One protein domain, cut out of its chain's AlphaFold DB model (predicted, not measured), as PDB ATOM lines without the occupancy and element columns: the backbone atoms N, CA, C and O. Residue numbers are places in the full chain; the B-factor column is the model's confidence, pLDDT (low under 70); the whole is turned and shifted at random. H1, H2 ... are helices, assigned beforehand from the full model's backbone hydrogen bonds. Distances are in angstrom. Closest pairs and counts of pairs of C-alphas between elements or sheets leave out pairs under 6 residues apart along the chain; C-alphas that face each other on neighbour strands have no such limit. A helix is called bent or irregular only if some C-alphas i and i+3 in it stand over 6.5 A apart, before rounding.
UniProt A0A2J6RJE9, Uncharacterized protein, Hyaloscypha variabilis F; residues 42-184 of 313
ATOM      1  N   HIS A  42     -53.202  10.827 -30.262       65.81
ATOM      2  CA  HIS A  42     -53.288   9.503 -29.635       65.81
ATOM      3  C   HIS A  42     -51.997   9.087 -28.907       65.81
ATOM      4  O   HIS A  42     -52.004   8.099 -28.170       65.81
ATOM      5  N   GLU A  43     -50.894   9.810 -29.110       80.75
ATOM      6  CA  GLU A  43     -49.623   9.524 -28.455       80.75
ATOM      7  C   GLU A  43     -49.587  10.121 -27.048       80.75
ATOM      8  O   GLU A  43     -49.919  11.286 -26.819       80.75
ATOM      9  N   ARG A  44     -49.217   9.287 -26.075       84.69
ATOM     10  CA  ARG A  44     -49.209   9.670 -24.670       84.69
ATOM     11  C   ARG A  44     -47.993  10.550 -24.375       84.69
ATOM     12  O   ARG A  44     -46.864  10.115 -24.556       84.69
ATOM     13  N   VAL A  45     -48.246  11.744 -23.851       90.00
ATOM     14  CA  VAL A  45     -47.224  12.745 -23.509       90.00
ATOM     15  C   VAL A  45     -46.610  12.476 -22.130       90.00
ATOM     16  O   VAL A  45     -45.418  12.675 -21.920       90.00
ATOM     17  N   TRP A  46     -47.419  11.996 -21.183       90.25
ATOM     18  CA  TRP A  46     -46.984  11.686 -19.818       90.25
ATOM     19  C   TRP A  46     -46.943  10.177 -19.565       90.25
ATOM     20  O   TRP A  46     -47.843   9.467 -20.009       90.25
ATOM     21  N   PRO A  47     -45.971   9.635 -18.815       90.50
ATOM     22  CA  PRO A  47     -45.931   8.203 -18.537       90.50
ATOM     23  C   PRO A  47     -47.096   7.786 -17.626       90.50
ATOM     24  O   PRO A  47     -47.563   8.565 -16.801       90.50
ATOM     25  N   ALA A  48     -47.557   6.536 -17.731       88.31
ATOM     26  CA  ALA A  48     -48.564   6.017 -16.792       88.31
ATOM     27  C   ALA A  48     -48.009   5.852 -15.372       88.31
ATOM     28  O   ALA A  48     -48.749   5.994 -14.402       88.31
ATOM     29  N   ILE A  49     -46.717   5.543 -15.267       91.88
ATOM     30  CA  ILE A  49     -46.014   5.317 -14.009       91.88
ATOM     31  C   ILE A  49     -44.911   6.383 -13.897       91.88
ATOM     32  O   ILE A  49     -44.123   6.519 -14.834       91.88
ATOM     33  N   PRO A  50     -44.845   7.143 -12.792       90.69
ATOM     34  CA  PRO A  50     -43.780   8.118 -12.556       90.69
ATOM     35  C   PRO A  50     -42.386   7.481 -12.553       90.69
ATOM     36  O   PRO A  50     -42.214   6.360 -12.071       90.69
ATOM     37  N   ALA A  51     -41.374   8.204 -13.036       88.50
ATOM     38  CA  ALA A  51     -39.997   7.707 -13.114       88.50
ATOM     39  C   ALA A  51     -39.434   7.329 -11.732       88.50
ATOM     40  O   ALA A  51     -38.741   6.326 -11.578       88.50
ATOM     41  N   GLU A  52     -39.790   8.085 -10.696       87.56
ATOM     42  CA  GLU A  52     -39.367   7.852  -9.319       87.56
ATOM     43  C   GLU A  52     -39.930   6.553  -8.707       87.56
ATOM     44  O   GLU A  52     -39.429   6.096  -7.671       87.56
ATOM     45  N   TYR A  53     -40.938   5.933  -9.340       92.38
ATOM     46  CA  TYR A  53     -41.553   4.680  -8.872       92.38
ATOM     47  C   TYR A  53     -40.814   3.447  -9.383       92.38
ATOM     48  O   TYR A  53     -40.891   2.389  -8.758       92.38
ATOM     49  N   TYR A  54     -40.049   3.588 -10.463       93.19
ATOM     50  CA  TYR A  54     -39.155   2.546 -10.948       93.19
ATOM     51  C   TYR A  54     -37.920   2.416 -10.047       93.19
ATOM     52  O   TYR A  54     -37.564   3.367  -9.333       93.19
ATOM     53  N   PRO A  55     -37.252   1.246 -10.043       94.44
ATOM     54  CA  PRO A  55     -35.900   1.134  -9.506       94.44
ATOM     55  C   PRO A  55     -34.983   2.226 -10.082       94.44
ATOM     56  O   PRO A  55     -35.199   2.659 -11.219       94.44
ATOM     57  N   PRO A  56     -33.985   2.705  -9.322       93.38
ATOM     58  CA  PRO A  56     -33.013   3.648  -9.858       93.38
ATOM     59  C   PRO A  56     -32.321   3.059 -11.091       93.38
ATOM     60  O   PRO A  56     -31.929   1.891 -11.056       93.38
ATOM     61  N   PRO A  57     -32.156   3.843 -12.168       92.62
ATOM     62  CA  PRO A  57     -31.357   3.407 -13.298       92.62
ATOM     63  C   PRO A  57     -29.864   3.333 -12.905       92.62
ATOM     64  O   PRO A  57     -29.450   4.011 -11.952       92.62
ATOM     65  N   PRO A  58     -29.046   2.527 -13.609       93.38
ATOM     66  CA  PRO A  58     -27.657   2.243 -13.222       93.38
ATOM     67  C   PRO A  58     -26.789   3.491 -13.017       93.38
ATOM     68  O   PRO A  58     -25.890   3.499 -12.177       93.38
ATOM     69  N   GLU A  59     -27.073   4.567 -13.750       93.50
ATOM     70  CA  GLU A  59     -26.317   5.821 -13.721       93.50
ATOM     71  C   GLU A  59     -26.444   6.560 -12.380       93.50
ATOM     72  O   GLU A  59     -25.521   7.270 -11.984       93.50
ATOM     73  N   VAL A  60     -27.559   6.382 -11.661       93.81
ATOM     74  CA  VAL A  60     -27.828   7.054 -10.374       93.81
ATOM     75  C   VAL A  60     -27.943   6.084  -9.197       93.81
ATOM     76  O   VAL A  60     -28.074   6.517  -8.053       93.81
ATOM     77  N   GLU A  61     -27.870   4.777  -9.448       94.69
ATOM     78  CA  GLU A  61     -28.050   3.718  -8.450       94.69
ATOM     79  C   GLU A  61     -27.115   3.880  -7.242       94.69
ATOM     80  O   GLU A  61     -27.555   3.815  -6.091       94.69
ATOM     81  N   ASN A  62     -25.834   4.172  -7.487       95.25
ATOM     82  CA  ASN A  62     -24.863   4.397  -6.414       95.25
ATOM     83  C   ASN A  62     -25.191   5.644  -5.582       95.25
ATOM     84  O   ASN A  62     -25.113   5.594  -4.353       95.25
ATOM     85  N   ALA A  63     -25.610   6.736  -6.228       95.94
ATOM     86  CA  ALA A  63     -26.011   7.950  -5.528       95.94
ATOM     87  C   ALA A  63     -27.264   7.699  -4.676       95.94
ATOM     88  O   ALA A  63     -27.272   8.038  -3.494       95.94
ATOM     89  N   VAL A  64     -28.285   7.028  -5.222       95.75
ATOM     90  CA  VAL A  64     -29.501   6.647  -4.482       95.75
ATOM     91  C   VAL A  64     -29.157   5.790  -3.266       95.75
ATOM     92  O   VAL A  64     -29.590   6.113  -2.159       95.75
ATOM     93  N   LYS A  65     -28.326   4.755  -3.438       95.88
ATOM     94  CA  LYS A  65     -27.863   3.870  -2.358       95.88
ATOM     95  C   LYS A  65     -27.220   4.641  -1.208       95.88
ATOM     96  O   LYS A  65     -27.599   4.480  -0.045       95.88
ATOM     97  N   GLU A  66     -26.230   5.471  -1.519       96.75
ATOM     98  CA  GLU A  66     -25.468   6.199  -0.506       96.75
ATOM     99  C   GLU A  66     -26.318   7.275   0.170       96.75
ATOM    100  O   GLU A  66     -26.351   7.360   1.398       96.75
ATOM    101  N   VAL A  67     -27.063   8.056  -0.615       96.88
ATOM    102  CA  VAL A  67     -27.930   9.125  -0.111       96.88
ATOM    103  C   VAL A  67     -29.035   8.555   0.776       96.88
ATOM    104  O   VAL A  67     -29.282   9.089   1.857       96.88
ATOM    105  N   GLN A  68     -29.665   7.446   0.387       95.19
ATOM    106  CA  GLN A  68     -30.678   6.784   1.209       95.19
ATOM    107  C   GLN A  68     -30.104   6.325   2.555       95.19
ATOM    108  O   GLN A  68     -30.743   6.520   3.594       95.19
ATOM    109  N   CYS A  69     -28.888   5.771   2.557       94.81
ATOM    110  CA  CYS A  69     -28.193   5.390   3.783       94.81
ATOM    111  C   CYS A  69     -27.959   6.614   4.685       94.81
ATOM    112  O   CYS A  69     -28.393   6.625   5.842       94.81
ATOM    113  N   ILE A  70     -27.348   7.670   4.136       96.62
ATOM    114  CA  ILE A  70     -27.033   8.924   4.834       96.62
ATOM    115  C   ILE A  70     -28.295   9.541   5.454       96.62
ATOM    116  O   ILE A  70     -28.338   9.810   6.656       96.62
ATOM    117  N   LEU A  71     -29.351   9.716   4.657       95.56
ATOM    118  CA  LEU A  71     -30.626  10.282   5.103       95.56
ATOM    119  C   LEU A  71     -31.292   9.421   6.180       95.56
ATOM    120  O   LEU A  71     -31.831   9.954   7.152       95.56
ATOM    121  N   GLY A  72     -31.221   8.095   6.042       92.56
ATOM    122  CA  GLY A  72     -31.725   7.153   7.036       92.56
ATOM    123  C   GLY A  72     -31.064   7.343   8.403       92.56
ATOM    124  O   GLY A  72     -31.763   7.354   9.420       92.56
ATOM    125  N   TYR A  73     -29.744   7.549   8.434       92.81
ATOM    126  CA  TYR A  73     -29.005   7.844   9.665       92.81
ATOM    127  C   TYR A  73     -29.329   9.231  10.220       92.81
ATOM    128  O   TYR A  73     -29.689   9.325  11.394       92.81
ATOM    129  N   LEU A  74     -29.292  10.280   9.391       93.81
ATOM    130  CA  LEU A  74     -29.638  11.644   9.813       93.81
ATOM    131  C   LEU A  74     -31.024  11.687  10.463       93.81
ATOM    132  O   LEU A  74     -31.190  12.237  11.551       93.81
ATOM    133  N   ARG A  75     -32.014  11.037   9.843       91.69
ATOM    134  CA  ARG A  75     -33.369  10.934  10.391       91.69
ATOM    135  C   ARG A  75     -33.393  10.174  11.713       91.69
ATOM    136  O   ARG A  75     -33.979  10.666  12.674       91.69
ATOM    137  N   ARG A  76     -32.796   8.977  11.772       89.50
ATOM    138  CA  ARG A  76     -32.834   8.115  12.969       89.50
ATOM    139  C   ARG A  76     -32.135   8.728  14.173       89.50
ATOM    140  O   ARG A  76     -32.592   8.508  15.287       89.50
ATOM    141  N   VAL A  77     -31.025   9.420  13.943       90.38
ATOM    142  CA  VAL A  77     -30.136   9.892  15.005       90.38
ATOM    143  C   VAL A  77     -30.534  11.287  15.467       90.38
ATOM    144  O   VAL A  77     -30.666  11.510  16.665       90.38
ATOM    145  N   LEU A  78     -30.782  12.218  14.542       89.38
ATOM    146  CA  LEU A  78     -30.997  13.617  14.912       89.38
ATOM    147  C   LEU A  78     -32.434  13.917  15.345       89.38
ATOM    148  O   LEU A  78     -32.650  14.900  16.048       89.38
ATOM    149  N   THR A  79     -33.424  13.112  14.935       87.75
ATOM    150  CA  THR A  79     -34.837  13.445  15.170       87.75
ATOM    151  C   THR A  79     -35.455  12.676  16.349       87.75
ATOM    152  O   THR A  79     -35.292  11.460  16.456       87.75
ATOM    153  N   PRO A  80     -36.229  13.349  17.221       84.38
ATOM    154  CA  PRO A  80     -36.385  14.806  17.304       84.38
ATOM    155  C   PRO A  80     -35.194  15.530  17.944       84.38
ATOM    156  O   PRO A  80     -35.049  16.739  17.779       84.38
ATOM    157  N   THR A  81     -34.375  14.798  18.689       88.50
ATOM    158  CA  THR A  81     -33.121  15.261  19.274       88.50
ATOM    159  C   THR A  81     -32.176  14.059  19.366       88.50
ATOM    160  O   THR A  81     -32.662  12.950  19.620       88.50
ATOM    161  N   PRO A  82     -30.863  14.236  19.163       89.62
ATOM    162  CA  PRO A  82     -29.886  13.188  19.414       89.62
ATOM    163  C   PRO A  82     -29.739  12.905  20.909       89.62
ATOM    164  O   PRO A  82     -30.120  13.717  21.757       89.62
ATOM    165  N   LEU A  83     -29.191  11.731  21.202       90.88
ATOM    166  CA  LEU A  83     -28.804  11.274  22.531       90.88
ATOM    167  C   LEU A  83     -27.372  11.741  22.869       90.88
ATOM    168  O   LEU A  83     -26.610  12.052  21.955       90.88
ATOM    169  N   PRO A  84     -26.974  11.760  24.157       87.56
ATOM    170  CA  PRO A  84     -25.638  12.207  24.570       87.56
ATOM    171  C   PRO A  84     -24.474  11.433  23.935       87.56
ATOM    172  O   PRO A  84     -23.436  12.026  23.662       87.56
ATOM    173  N   ASP A  85     -24.670  10.139  23.674       89.88
ATOM    174  CA  ASP A  85     -23.643   9.246  23.118       89.88
ATOM    175  C   ASP A  85     -23.687   9.159  21.581       89.88
ATOM    176  O   ASP A  85     -22.949   8.377  20.977       89.88
ATOM    177  N   ASP A  86     -24.567   9.923  20.924       91.12
ATOM    178  CA  ASP A  86     -24.636   9.935  19.464       91.12
ATOM    179  C   ASP A  86     -23.394  10.623  18.867       91.12
ATOM    180  O   ASP A  86     -22.968  11.698  19.294       91.12
ATOM    181  N   ASP A  87     -22.842  10.032  17.805       92.69
ATOM    182  CA  ASP A  87     -21.712  10.602  17.071       92.69
ATOM    183  C   ASP A  87     -22.163  11.785  16.196       92.69
ATOM    184  O   ASP A  87     -22.511  11.651  15.017       92.69
ATOM    185  N   LEU A  88     -22.184  12.976  16.799       91.50
ATOM    186  CA  LEU A  88     -22.572  14.212  16.121       91.50
ATOM    187  C   LEU A  88     -21.560  14.649  15.055       91.50
ATOM    188  O   LEU A  88     -21.948  15.317  14.098       91.50
ATOM    189  N   GLN A  89     -20.287  14.264  15.174       92.94
ATOM    190  CA  GLN A  89     -19.306  14.556  14.128       92.94
ATOM    191  C   GLN A  89     -19.673  13.791  12.854       92.94
ATOM    192  O   GLN A  89     -19.819  14.404  11.797       92.94
ATOM    193  N   LEU A  90     -19.967  12.494  12.976       93.56
ATOM    194  CA  LEU A  90     -20.430  11.682  11.857       93.56
ATOM    195  C   LEU A  90     -21.733  12.218  11.246       93.56
ATOM    196  O   LEU A  90     -21.862  12.262  10.025       93.56
ATOM    197  N   MET A  91     -22.698  12.663  12.060       93.94
ATOM    198  CA  MET A  91     -23.919  13.287  11.526       93.94
ATOM    199  C   MET A  91     -23.616  14.587  10.771       93.94
ATOM    200  O   MET A  91     -24.253  14.885   9.758       93.94
ATOM    201  N   SER A  92     -22.651  15.375  11.249       93.62
ATOM    202  CA  SER A  92     -22.216  16.601  10.576       93.62
ATOM    203  C   SER A  92     -21.555  16.295   9.231       93.62
ATOM    204  O   SER A  92     -21.832  16.987   8.245       93.62
ATOM    205  N   ASP A  93     -20.746  15.234   9.175       94.38
ATOM    206  CA  ASP A  93     -20.100  14.738   7.960       94.38
ATOM    207  C   ASP A  93     -21.112  14.152   6.964       94.38
ATOM    208  O   ASP A  93     -21.032  14.426   5.766       94.38
ATOM    209  N   TYR A  94     -22.137  13.443   7.443       95.94
ATOM    210  CA  TYR A  94     -23.274  13.011   6.628       95.94
ATOM    211  C   TYR A  94     -24.005  14.182   5.982       95.94
ATOM    212  O   TYR A  94     -24.257  14.167   4.775       95.94
ATOM    213  N   LEU A  95     -24.323  15.217   6.762       94.94
ATOM    214  CA  LEU A  95     -24.965  16.406   6.220       94.94
ATOM    215  C   LEU A  95     -24.036  17.140   5.245       94.94
ATOM    216  O   LEU A  95     -24.498  17.604   4.211       94.94
ATOM    217  N   LEU A  96     -22.728  17.194   5.520       94.25
ATOM    218  CA  LEU A  96     -21.758  17.831   4.627       94.25
ATOM    219  C   LEU A  96     -21.659  17.107   3.283       94.25
ATOM    220  O   LEU A  96     -21.592  17.761   2.248       94.25
ATOM    221  N   SER A  97     -21.710  15.774   3.289       95.00
ATOM    222  CA  SER A  97     -21.741  14.962   2.070       95.00
ATOM    223  C   SER A  97     -22.938  15.380   1.207       95.00
ATOM    224  O   SER A  97     -22.785  15.720   0.039       95.00
ATOM    225  N   MET A  98     -24.126  15.530   1.803       96.00
ATOM    226  CA  MET A  98     -25.313  16.017   1.082       96.00
ATOM    227  C   MET A  98     -25.195  17.459   0.565       96.00
ATOM    228  O   MET A  98     -25.842  17.810  -0.419       96.00
ATOM    229  N   GLU A  99     -24.410  18.306   1.229       95.06
ATOM    230  CA  GLU A  99     -24.204  19.704   0.836       95.06
ATOM    231  C   GLU A  99     -23.219  19.863  -0.331       95.06
ATOM    232  O   GLU A  99     -23.226  20.911  -0.978       95.06
ATOM    233  N   THR A 100     -22.360  18.873  -0.585       93.19
ATOM    234  CA  THR A 100     -21.143  19.040  -1.406       93.19
ATOM    235  C   THR A 100     -21.066  18.090  -2.598       93.19
ATOM    236  O   THR A 100     -20.364  18.394  -3.561       93.19
ATOM    237  N   ARG A 101     -21.824  16.987  -2.567       93.06
ATOM    238  CA  ARG A 101     -21.954  16.026  -3.667       93.06
ATOM    239  C   ARG A 101     -22.400  16.674  -4.975       93.06
ATOM    240  O   ARG A 101     -23.352  17.452  -5.004       93.06
ATOM    241  N   ASP A 102     -21.740  16.273  -6.054       91.94
ATOM    242  CA  ASP A 102     -21.969  16.697  -7.439       91.94
ATOM    243  C   ASP A 102     -22.721  15.654  -8.287       91.94
ATOM    244  O   ASP A 102     -23.114  15.934  -9.416       91.94
ATOM    245  N   ASP A 103     -22.957  14.466  -7.729       94.12
ATOM    246  CA  ASP A 103     -23.684  13.358  -8.356       94.12
ATOM    247  C   ASP A 103     -25.171  13.319  -7.990       94.12
ATOM    248  O   ASP A 103     -25.873  12.355  -8.296       94.12
ATOM    249  N   LEU A 104     -25.663  14.352  -7.304       94.44
ATOM    250  CA  LEU A 104     -27.078  14.471  -7.003       94.44
ATOM    251  C   LEU A 104     -27.831  14.896  -8.258       94.44
ATOM    252  O   LEU A 104     -27.445  15.832  -8.957       94.44
ATOM    253  N   THR A 105     -28.964  14.252  -8.494       93.56
ATOM    254  CA  THR A 105     -29.908  14.631  -9.541       93.56
ATOM    255  C   THR A 105     -31.307  14.829  -8.966       93.56
ATOM    256  O   THR A 105     -31.583  14.494  -7.805       93.56
ATOM    257  N   ALA A 106     -32.214  15.402  -9.755       90.50
ATOM    258  CA  ALA A 106     -33.611  15.548  -9.367       90.50
ATOM    259  C   ALA A 106     -34.243  14.186  -9.038       90.50
ATOM    260  O   ALA A 106     -34.953  14.083  -8.033       90.50
ATOM    261  N   LEU A 107     -33.929  13.149  -9.825       90.81
ATOM    262  CA  LEU A 107     -34.388  11.784  -9.597       90.81
ATOM    263  C   LEU A 107     -33.813  11.201  -8.304       90.81
ATOM    264  O   LEU A 107     -34.579  10.651  -7.516       90.81
ATOM    265  N   VAL A 108     -32.513  11.380  -8.024       94.31
ATOM    266  CA  VAL A 108     -31.906  10.934  -6.752       94.31
ATOM    267  C   VAL A 108     -32.662  11.530  -5.564       94.31
ATOM    268  O   VAL A 108     -33.106  10.797  -4.681       94.31
ATOM    269  N   LEU A 109     -32.885  12.850  -5.564       93.44
ATOM    270  CA  LEU A 109     -33.580  13.528  -4.465       93.44
ATOM    271  C   LEU A 109     -35.034  13.063  -4.288       93.44
ATOM    272  O   LEU A 109     -35.535  13.064  -3.159       93.44
ATOM    273  N   GLN A 110     -35.723  12.720  -5.382       89.69
ATOM    274  CA  GLN A 110     -37.091  12.196  -5.354       89.69
ATOM    275  C   GLN A 110     -37.128  10.757  -4.836       89.69
ATOM    276  O   GLN A 110     -37.896  10.463  -3.922       89.69
ATOM    277  N   GLN A 111     -36.275   9.877  -5.368       90.50
ATOM    278  CA  GLN A 111     -36.263   8.461  -5.006       90.50
ATOM    279  C   GLN A 111     -35.891   8.220  -3.541       90.50
ATOM    280  O   GLN A 111     -36.395   7.278  -2.933       90.50
ATOM    281  N   THR A 112     -35.043   9.067  -2.953       92.31
ATOM    282  CA  THR A 112     -34.619   8.922  -1.553       92.31
ATOM    283  C   THR A 112     -35.448   9.746  -0.565       92.31
ATOM    284  O   THR A 112     -35.073   9.841   0.604       92.31
ATOM    285  N   ASP A 113     -36.525  10.400  -1.015       90.19
ATOM    286  CA  ASP A 113     -37.322  11.348  -0.220       90.19
ATOM    287  C   ASP A 113     -36.453  12.384   0.533       90.19
ATOM    288  O   ASP A 113     -36.667  12.723   1.708       90.19
ATOM    289  N   ALA A 114     -35.407  12.877  -0.145       94.38
ATOM    290  CA  ALA A 114     -34.356  13.681   0.475       94.38
ATOM    291  C   ALA A 114     -34.908  14.958   1.106       94.38
ATOM    292  O   ALA A 114     -34.568  15.310   2.235       94.38
ATOM    293  N   LYS A 115     -35.811  15.637   0.393       93.00
ATOM    294  CA  LYS A 115     -36.401  16.904   0.840       93.00
ATOM    295  C   LYS A 115     -37.234  16.738   2.105       93.00
ATOM    296  O   LYS A 115     -37.102  17.553   3.016       93.00
ATOM    297  N   SER A 116     -38.078  15.709   2.183       91.56
ATOM    298  CA  SER A 116     -38.908  15.488   3.373       91.56
ATOM    299  C   SER A 116     -38.048  15.080   4.566       91.56
ATOM    300  O   SER A 116     -38.220  15.639   5.650       91.56
ATOM    301  N   THR A 117     -37.033  14.238   4.349       92.94
ATOM    302  CA  THR A 117     -36.090  13.863   5.408       92.94
ATOM    303  C   THR A 117     -35.291  15.062   5.930       92.94
ATOM    304  O   THR A 117     -35.259  15.286   7.140       92.94
ATOM    305  N   ILE A 118     -34.709  15.889   5.057       95.50
ATOM    306  CA  ILE A 118     -33.983  17.100   5.480       95.50
ATOM    307  C   ILE A 118     -34.918  18.120   6.145       95.50
ATOM    308  O   ILE A 118     -34.529  18.737   7.130       95.50
ATOM    309  N   ASN A 119     -36.172  18.242   5.704       93.88
ATOM    310  CA  ASN A 119     -37.180  19.049   6.401       93.88
ATOM    311  C   ASN A 119     -37.528  18.503   7.802       93.88
ATOM    312  O   ASN A 119     -37.912  19.269   8.679       93.88
ATOM    313  N   MET A 120     -37.405  17.196   8.055       90.75
ATOM    314  CA  MET A 120     -37.491  16.674   9.425       90.75
ATOM    315  C   MET A 120     -36.249  17.052  10.240       90.75
ATOM    316  O   MET A 120     -36.380  17.446  11.397       90.75
ATOM    317  N   VAL A 121     -35.057  16.988   9.637       91.75
ATOM    318  CA  VAL A 121     -33.798  17.402  10.282       91.75
ATOM    319  C   VAL A 121     -33.788  18.905  10.591       91.75
ATOM    320  O   VAL A 121     -33.313  19.312  11.643       91.75
ATOM    321  N   SER A 122     -34.394  19.753   9.761       91.25
ATOM    322  CA  SER A 122     -34.538  21.186  10.063       91.25
ATOM    323  C   SER A 122     -35.525  21.480  11.204       91.25
ATOM    324  O   SER A 122     -35.652  22.618  11.647       91.25
ATOM    325  N   ARG A 123     -36.261  20.473  11.684       89.00
ATOM    326  CA  ARG A 123     -37.220  20.585  12.796       89.00
ATOM    327  C   ARG A 123     -36.708  19.941  14.082       89.00
ATOM    328  O   ARG A 123     -37.492  19.743  15.007       89.00
ATOM    329  N   ILE A 124     -35.422  19.597  14.144       86.88
ATOM    330  CA  ILE A 124     -34.808  19.095  15.373       86.88
ATOM    331  C   ILE A 124     -34.956  20.112  16.505       86.88
ATOM    332  O   ILE A 124     -35.017  21.324  16.287       86.88
ATOM    333  N   LEU A 125     -35.028  19.595  17.727       80.62
ATOM    334  CA  LEU A 125     -35.263  20.393  18.928       80.62
ATOM    335  C   LEU A 125     -33.992  20.955  19.546       80.62
ATOM    336  O   LEU A 125     -34.063  21.883  20.355       80.62
ATOM    337  N   LEU A 126     -32.836  20.429  19.149       73.44
ATOM    338  CA  LEU A 126     -31.576  21.087  19.433       73.44
ATOM    339  C   LEU A 126     -31.643  22.525  18.923       73.44
ATOM    340  O   LEU A 126     -31.931  22.782  17.751       73.44
ATOM    341  N   LYS A 127     -31.338  23.468  19.815       71.56
ATOM    342  CA  LYS A 127     -30.884  24.782  19.365       71.56
ATOM    343  C   LYS A 127     -29.651  24.546  18.506       71.56
ATOM    344  O   LYS A 127     -28.892  23.626  18.804       71.56
ATOM    345  N   ASP A 128     -29.471  25.350  17.466       69.38
ATOM    346  CA  ASP A 128     -28.232  25.290  16.702       69.38
ATOM    347  C   ASP A 128     -27.066  25.421  17.679       69.38
ATOM    348  O   ASP A 128     -26.896  26.455  18.330       69.38
ATOM    349  N   ASP A 129     -26.316  24.331  17.836       62.94
ATOM    350  CA  ASP A 129     -25.029  24.421  18.487       62.94
ATOM    351  C   ASP A 129     -24.115  25.226  17.545       62.94
ATOM    352  O   ASP A 129     -24.263  25.220  16.311       62.94
ATOM    353  N   THR A 130     -23.188  25.979  18.124       58.00
ATOM    354  CA  THR A 130     -22.248  26.785  17.341       58.00
ATOM    355  C   THR A 130     -21.218  25.935  16.591       58.00
ATOM    356  O   THR A 130     -20.474  26.485  15.785       58.00
ATOM    357  N   LYS A 131     -21.141  24.617  16.839       81.44
ATOM    358  CA  LYS A 131     -20.103  23.724  16.306       81.44
ATOM    359  C   LYS A 131     -20.497  23.076  14.971       81.44
ATOM    360  O   LYS A 131     -19.678  23.015  14.061       81.44
ATOM    361  N   TYR A 132     -21.723  22.579  14.853       87.88
ATOM    362  CA  TYR A 132     -22.235  21.794  13.730       87.88
ATOM    363  C   TYR A 132     -23.443  22.436  13.045       87.88
ATOM    364  O   TYR A 132     -23.643  22.190  11.854       87.88
ATOM    365  N   SER A 133     -24.236  23.235  13.775       90.12
ATOM    366  CA  SER A 133     -25.360  24.034  13.249       90.12
ATOM    367  C   SER A 133     -26.327  23.254  12.338       90.12
ATOM    368  O   SER A 133     -26.684  23.698  11.242       90.12
ATOM    369  N   PHE A 134     -26.722  22.048  12.769       91.06
ATOM    370  CA  PHE A 134     -27.544  21.110  11.992       91.06
ATOM    371  C   PHE A 134     -28.834  21.714  11.445       91.06
ATOM    372  O   PHE A 134     -29.184  21.454  10.292       91.06
ATOM    373  N   LYS A 135     -29.547  22.502  12.257       91.31
ATOM    374  CA  LYS A 135     -30.846  23.046  11.876       91.31
ATOM    375  C   LYS A 135     -30.667  24.085  10.778       91.31
ATOM    376  O   LYS A 135     -31.242  23.921   9.704       91.31
ATOM    377  N   SER A 136     -29.815  25.085  11.004       91.94
ATOM    378  CA  SER A 136     -29.510  26.121  10.005       91.94
ATOM    379  C   SER A 136     -29.004  25.530   8.684       91.94
ATOM    380  O   SER A 136     -29.426  25.949   7.605       91.94
ATOM    381  N   ARG A 137     -28.134  24.513   8.748       93.69
ATOM    382  CA  ARG A 137     -27.627  23.809   7.560       93.69
ATOM    383  C   ARG A 137     -28.724  23.061   6.811       93.69
ATOM    384  O   ARG A 137     -28.832  23.201   5.595       93.69
ATOM    385  N   ALA A 138     -29.575  22.321   7.520       94.44
ATOM    386  CA  ALA A 138     -30.703  21.614   6.920       94.44
ATOM    387  C   ALA A 138     -31.722  22.579   6.286       94.44
ATOM    388  O   ALA A 138     -32.194  22.323   5.180       94.44
ATOM    389  N   GLU A 139     -32.027  23.711   6.931       94.38
ATOM    390  CA  GLU A 139     -32.893  24.759   6.368       94.38
ATOM    391  C   GLU A 139     -32.301  25.353   5.083       94.38
ATOM    392  O   GLU A 139     -33.006  25.510   4.080       94.38
ATOM    393  N   ALA A 140     -30.999  25.651   5.086       94.75
ATOM    394  CA  ALA A 140     -30.309  26.196   3.925       94.75
ATOM    395  C   ALA A 140     -30.259  25.192   2.760       94.75
ATOM    396  O   ALA A 140     -30.584  25.556   1.627       94.75
ATOM    397  N   LEU A 141     -29.952  23.924   3.045       95.38
ATOM    398  CA  LEU A 141     -29.949  22.840   2.062       95.38
ATOM    399  C   LEU A 141     -31.351  22.591   1.486       95.38
ATOM    400  O   LEU A 141     -31.522  22.474   0.272       95.38
ATOM    401  N   LEU A 142     -32.387  22.594   2.331       93.88
ATOM    402  CA  LEU A 142     -33.775  22.470   1.889       93.88
ATOM    403  C   LEU A 142     -34.180  23.633   0.975       93.88
ATOM    404  O   LEU A 142     -34.819  23.422  -0.063       93.88
ATOM    405  N   LYS A 143     -33.800  24.863   1.340       93.19
ATOM    406  CA  LYS A 143     -34.035  26.062   0.526       93.19
ATOM    407  C   LYS A 143     -33.308  25.968  -0.813       93.19
ATOM    408  O   LYS A 143     -33.900  26.322  -1.830       93.19
ATOM    409  N   HIS A 144     -32.071  25.472  -0.821       93.25
ATOM    410  CA  HIS A 144     -31.296  25.218  -2.035       93.25
ATOM    411  C   HIS A 144     -32.023  24.246  -2.962       93.25
ATOM    412  O   HIS A 144     -32.419  24.631  -4.059       93.25
ATOM    413  N   TRP A 145     -32.341  23.039  -2.492       92.12
ATOM    414  CA  TRP A 145     -33.026  22.036  -3.312       92.12
ATOM    415  C   TRP A 145     -34.439  22.442  -3.747       92.12
ATOM    416  O   TRP A 145     -34.955  21.937  -4.748       92.12
ATOM    417  N   SER A 146     -35.100  23.334  -3.008       86.06
ATOM    418  CA  SER A 146     -36.416  23.860  -3.385       86.06
ATOM    419  C   SER A 146     -36.354  24.787  -4.600       86.06
ATOM    420  O   SER A 146     -37.296  24.791  -5.387       86.06
ATOM    421  N   LYS A 147     -35.236  25.499  -4.803       83.00
ATOM    422  CA  LYS A 147     -35.007  26.342  -5.992       83.00
ATOM    423  C   LYS A 147     -34.782  25.534  -7.272       83.00
ATOM    424  O   LYS A 147     -34.950  26.073  -8.353       83.00
ATOM    425  N   ILE A 148     -34.438  24.252  -7.143       72.88
ATOM    426  CA  ILE A 148     -34.201  23.321  -8.262       72.88
ATOM    427  C   ILE A 148     -35.522  22.734  -8.791       72.88
ATOM    428  O   ILE A 148     -35.529  21.907  -9.697       72.88
ATOM    429  N   ARG A 149     -36.684  23.108  -8.226       62.19
ATOM    430  CA  ARG A 149     -37.950  22.699  -8.846       62.19
ATOM    431  C   ARG A 149     -38.035  23.294 -10.258       62.19
ATOM    432  O   ARG A 149     -37.701  24.470 -10.411       62.19
ATOM    433  N   PRO A 150     -38.535  22.519 -11.241       54.31
ATOM    434  CA  PRO A 150     -39.012  23.053 -12.509       54.31
ATOM    435  C   PRO A 150     -39.756  24.360 -12.262       54.31
ATOM    436  O   PRO A 150     -40.668  24.396 -11.423       54.31
ATOM    437  N   SER A 151     -39.353  25.438 -12.938       49.66
ATOM    438  CA  SER A 151     -40.222  26.607 -13.009       49.66
ATOM    439  C   SER A 151     -41.459  26.131 -13.749       49.66
ATOM    440  O   SER A 151     -41.430  25.968 -14.962       49.66
ATOM    441  N   ALA A 152     -42.531  25.867 -12.996       49.12
ATOM    442  CA  ALA A 152     -43.757  25.240 -13.488       49.12
ATOM    443  C   ALA A 152     -44.364  25.937 -14.719       49.12
ATOM    444  O   ALA A 152     -45.196  25.350 -15.387       49.12
ATOM    445  N   LEU A 153     -43.921  27.159 -15.015       50.16
ATOM    446  CA  LEU A 153     -44.416  28.023 -16.072       50.16
ATOM    447  C   LEU A 153     -43.856  27.752 -17.480       50.16
ATOM    448  O   LEU A 153     -44.367  28.379 -18.406       50.16
ATOM    449  N   LYS A 154     -42.798  26.939 -17.679       55.03
ATOM    450  CA  LYS A 154     -42.138  26.853 -19.008       55.03
ATOM    451  C   LYS A 154     -41.598  25.498 -19.474       55.03
ATOM    452  O   LYS A 154     -41.258  25.408 -20.649       55.03
ATOM    453  N   ASP A 155     -41.506  24.488 -18.620       65.25
ATOM    454  CA  ASP A 155     -40.821  23.244 -18.994       65.25
ATOM    455  C   ASP A 155     -41.717  22.356 -19.876       65.25
ATOM    456  O   ASP A 155     -42.902  22.167 -19.573       65.25
ATOM    457  N   THR A 156     -41.162  21.777 -20.946       74.94
ATOM    458  CA  THR A 156     -41.888  20.778 -21.750       74.94
ATOM    459  C   THR A 156     -42.079  19.473 -20.962       74.94
ATOM    460  O   THR A 156     -41.405  19.243 -19.948       74.94
ATOM    461  N   PRO A 157     -42.992  18.581 -21.383       79.12
ATOM    462  CA  PRO A 157     -43.106  17.249 -20.795       79.12
ATOM    463  C   PRO A 157     -41.791  16.466 -20.836       79.12
ATOM    464  O   PRO A 157     -41.405  15.899 -19.815       79.12
ATOM    465  N   GLU A 158     -41.054  16.499 -21.951       80.31
ATOM    466  CA  GLU A 158     -39.750  15.831 -22.055       80.31
ATOM    467  C   GLU A 158     -38.751  16.414 -21.055       80.31
ATOM    468  O   GLU A 158     -38.103  15.675 -20.318       80.31
ATOM    469  N   GLU A 159     -38.668  17.742 -20.964       78.81
ATOM    470  CA  GLU A 159     -37.788  18.415 -20.011       78.81
ATOM    471  C   GLU A 159     -38.182  18.114 -18.562       78.81
ATOM    472  O   GLU A 159     -37.316  18.023 -17.692       78.81
ATOM    473  N   THR A 160     -39.480  17.989 -18.283       76.12
ATOM    474  CA  THR A 160     -40.010  17.673 -16.951       76.12
ATOM    475  C   THR A 160     -39.671  16.245 -16.525       76.12
ATOM    476  O   THR A 160     -39.513  15.994 -15.329       76.12
ATOM    477  N   LEU A 161     -39.600  15.323 -17.486       79.25
ATOM    478  CA  LEU A 161     -39.282  13.912 -17.271       79.25
ATOM    479  C   LEU A 161     -37.775  13.637 -17.295       79.25
ATOM    480  O   LEU A 161     -37.335  12.644 -16.720       79.25
ATOM    481  N   ALA A 162     -36.991  14.503 -17.938       83.81
ATOM    482  CA  ALA A 162     -35.543  14.401 -17.959       83.81
ATOM    483  C   ALA A 162     -34.961  14.566 -16.550       83.81
ATOM    484  O   ALA A 162     -35.285  15.511 -15.823       83.81
ATOM    485  N   ASP A 163     -34.053  13.661 -16.186       87.38
ATOM    486  CA  ASP A 163     -33.294  13.813 -14.956       87.38
ATOM    487  C   ASP A 163     -32.295  14.970 -15.089       87.38
ATOM    488  O   ASP A 163     -31.647  15.145 -16.124       87.38
ATOM    489  N   ARG A 164     -32.188  15.793 -14.044       88.12
ATOM    490  CA  ARG A 164     -31.393  17.028 -14.062       88.12
ATOM    491  C   ARG A 164     -30.356  17.016 -12.949       88.12
ATOM    492  O   ARG A 164     -30.722  16.704 -11.812       88.12
ATOM    493  N   PRO A 165     -29.105  17.419 -13.225       90.69
ATOM    494  CA  PRO A 165     -28.094  17.541 -12.188       90.69
ATOM    495  C   PRO A 165     -28.486  18.619 -11.171       90.69
ATOM    496  O   PRO A 165     -29.041  19.669 -11.505       90.69
ATOM    497  N   VAL A 166     -28.177  18.349  -9.910       90.50
ATOM    498  CA  VAL A 166     -28.350  19.256  -8.782       90.50
ATOM    499  C   VAL A 166     -26.981  19.814  -8.435       90.50
ATOM    500  O   VAL A 166     -26.100  19.086  -7.995       90.50
ATOM    501  N   ALA A 167     -26.810  21.124  -8.612       90.75
ATOM    502  CA  ALA A 167     -25.576  21.783  -8.207       90.75
ATOM    503  C   ALA A 167     -25.330  21.594  -6.693       90.75
ATOM    504  O   ALA A 167     -26.295  21.680  -5.917       90.75
ATOM    505  N   PRO A 168     -24.073  21.405  -6.255       92.25
ATOM    506  CA  PRO A 168     -23.720  21.403  -4.839       92.25
ATOM    507  C   PRO A 168     -24.200  22.675  -4.129       92.25
ATOM    508  O   PRO A 168     -24.235  23.758  -4.715       92.25
ATOM    509  N   PHE A 169     -24.579  22.556  -2.855       90.69
ATOM    510  CA  PHE A 169     -24.942  23.714  -2.033       90.69
ATOM    511  C   PHE A 169     -23.698  24.475  -1.561       90.69
ATOM    512  O   PHE A 169     -23.691  25.706  -1.562       90.69
ATOM    513  N   LYS A 170     -22.652  23.745  -1.157       85.88
ATOM    514  CA  LYS A 170     -21.366  24.301  -0.735       85.88
ATOM    515  C   LYS A 170     -20.298  24.016  -1.777       85.88
ATOM    516  O   LYS A 170     -20.035  22.861  -2.099       85.88
ATOM    517  N   THR A 171     -19.670  25.084  -2.248       72.81
ATOM    518  CA  THR A 171     -18.461  25.047  -3.082       72.81
ATOM    519  C   THR A 171     -17.208  25.377  -2.278       72.81
ATOM    520  O   THR A 171     -16.135  24.880  -2.601       72.81
ATOM    521  N   ASP A 172     -17.363  26.158  -1.205       74.44
ATOM    522  CA  ASP A 172     -16.283  26.515  -0.291       74.44
ATOM    523  C   ASP A 172     -16.190  25.443   0.796       74.44
ATOM    524  O   ASP A 172     -17.044  25.336   1.687       74.44
ATOM    525  N   LEU A 173     -15.180  24.595   0.662       73.44
ATOM    526  CA  LEU A 173     -14.922  23.474   1.550       73.44
ATOM    527  C   LEU A 173     -13.803  23.817   2.541       73.44
ATOM    528  O   LEU A 173     -12.956  24.656   2.237       73.44
ATOM    529  N   PRO A 174     -13.779  23.169   3.717       74.56
ATOM    530  CA  PRO A 174     -12.578  23.118   4.544       74.56
ATOM    531  C   PRO A 174     -11.367  22.647   3.718       74.56
ATOM    532  O   PRO A 174     -11.538  21.815   2.828       74.56
ATOM    533  N   ASP A 175     -10.166  23.152   4.022       72.75
ATOM    534  CA  ASP A 175      -8.941  22.927   3.226       72.75
ATOM    535  C   ASP A 175      -8.615  21.439   2.968       72.75
ATOM    536  O   ASP A 175      -7.916  21.105   2.012       72.75
ATOM    537  N   ASP A 176      -9.119  20.529   3.806       77.19
ATOM    538  CA  ASP A 176      -8.932  19.079   3.713       77.19
ATOM    539  C   ASP A 176      -9.922  18.365   2.772       77.19
ATOM    540  O   ASP A 176      -9.791  17.158   2.548       77.19
ATOM    541  N   LYS A 177     -10.914  19.069   2.207       81.06
ATOM    542  CA  LYS A 177     -11.988  18.470   1.397       81.06
ATOM    543  C   LYS A 177     -12.039  19.071  -0.011       81.06
ATOM    544  O   LYS A 177     -12.064  20.282  -0.200       81.06
ATOM    545  N   LEU A 178     -12.084  18.196  -1.016       81.88
ATOM    546  CA  LEU A 178     -12.137  18.566  -2.436       81.88
ATOM    547  C   LEU A 178     -13.572  18.816  -2.912       81.88
ATOM    548  O   LEU A 178     -14.510  18.213  -2.395       81.88
ATOM    549  N   ALA A 179     -13.743  19.653  -3.939       81.06
ATOM    550  CA  ALA A 179     -15.041  19.852  -4.590       81.06
ATOM    551  C   ALA A 179     -15.680  18.505  -4.983       81.06
ATOM    552  O   ALA A 179     -14.987  17.610  -5.465       81.06
ATOM    553  N   GLY A 180     -16.987  18.354  -4.749       82.69
ATOM    554  CA  GLY A 180     -17.679  17.076  -4.959       82.69
ATOM    555  C   GLY A 180     -17.448  16.043  -3.849       82.69
ATOM    556  O   GLY A 180     -17.714  14.861  -4.063       82.69
ATOM    557  N   TRP A 181     -16.935  16.452  -2.679       91.38
ATOM    558  CA  TRP A 181     -16.622  15.540  -1.576       91.38
ATOM    559  C   TRP A 181     -17.801  14.626  -1.213       91.38
ATOM    560  O   TRP A 181     -18.940  15.062  -1.041       91.38
ATOM    561  N   LYS A 182     -17.495  13.339  -1.047       91.81
ATOM    562  CA  LYS A 182     -18.439  12.310  -0.610       91.81
ATOM    563  C   LYS A 182     -17.854  11.618   0.603       91.81
ATOM    564  O   LYS A 182     -16.680  11.254   0.611       91.81
ATOM    565  N   LEU A 183     -18.679  11.435   1.622       91.69
ATOM    566  CA  LEU A 183     -18.275  10.646   2.774       91.69
ATOM    567  C   LEU A 183     -18.119   9.174   2.371       91.69
ATOM    568  O   LEU A 183     -19.076   8.571   1.883       91.69
ATOM    569  N   ASP A 184     -16.956   8.591   2.658       92.56
ATOM    570  CA  ASP A 184     -16.780   7.141   2.629       92.56
ATOM    571  C   ASP A 184     -17.590   6.506   3.768       92.56
ATOM    572  O   ASP A 184     -17.379   6.769   4.955       92.56
TER     573      ASP A 184
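AT A GLANCE: This is residues 42 to 184 of the 313 residues of an uncharacterized protein of Hyaloscypha variabilis F (UniProt A0A2J6RJE9). What shape do these atoms make? Four helices, H1, H2, H5 and H4, form a short, imperfectly aligned bundle, each touching the next round a ring, with the short H3 set steeply near the beginning of H1. The short H6 lies beyond that end of the bundle, residues 42 to 57 lead in from the same end, and residues 162 to 184 run back from H6 towards H2. What is it built of? The printed part has 143 residues with six named helices, H1 to H6 in that order, and no named strand; its class is all helix, though under half of the residues, 67, are in named elements. How spread out is it? The whole is compact, with a radius of gyration of the C-alphas of 16.4 A, yet elongated, spanning 61 by 32 by 29 A.

HOW THE PARTS SIT: What does the first helix touch? H1, residues 58 to 78, is the hub and forms a helical hairpin with H2, residues 88 to 100: they touch, closest at the C-alphas of Ile 70 and Tyr 94, 5.8 A, and run opposite ways at a tilt of 36 degrees, only just steep. With its residues 60 to 67 alone H1 touches H3, residues 106 to 111, at a steep tilt of 61 degrees, closest at the C-alphas of Val 64 and Val 108, 5.4 A. H1 also touches H4, residues 114 to 121, the same way at a shallow tilt of 13 degrees, closest at the C-alphas of Arg 75 and Thr 117, 6.4 A. What comes further on? H5, residues 134 to 147, makes a helical hairpin with H4, at a shallow tilt of 28 degrees, closest at the C-alphas of Ile 118 and Ala 138, 5.8 A. H5 touches H2 the same way at a shallow tilt of 18 degrees, closest at the C-alphas of Glu 99 and Leu 141, 6.7 A. H6, residues 157 to 161, touches no helix. How do the backbones run? Every O i to N i+4 pair is within hydrogen-bond range in H2, H3, H4, H5 and H6, and 15 of 17 are in H1.

IN THESE COORDINATES: Where does the first helix lie? H1 runs 30.5 A from C-alpha 58 at (-27.657, 2.243, -13.222), and is irregular, with C-alphas 59 and 62 7.6 A apart. How long are the others? H2 measures 18.2 A, H5 20.2 A and H4 10.5 A; H6 ends at C-alpha 161, (-39.282, 13.912, -17.271).

THE WHOLE: How far does it reach? The two C-alphas farthest apart are those of His 42 and Pro 84, 60.9 A, and the printed part has no cut. Which link is long? H4 to H5 is a long link of 12 residues. Where is confidence low? The mean pLDDT of the printed part is 87.1; residue 42, residues 128 to 130 and residues 149 to 155 are under 70.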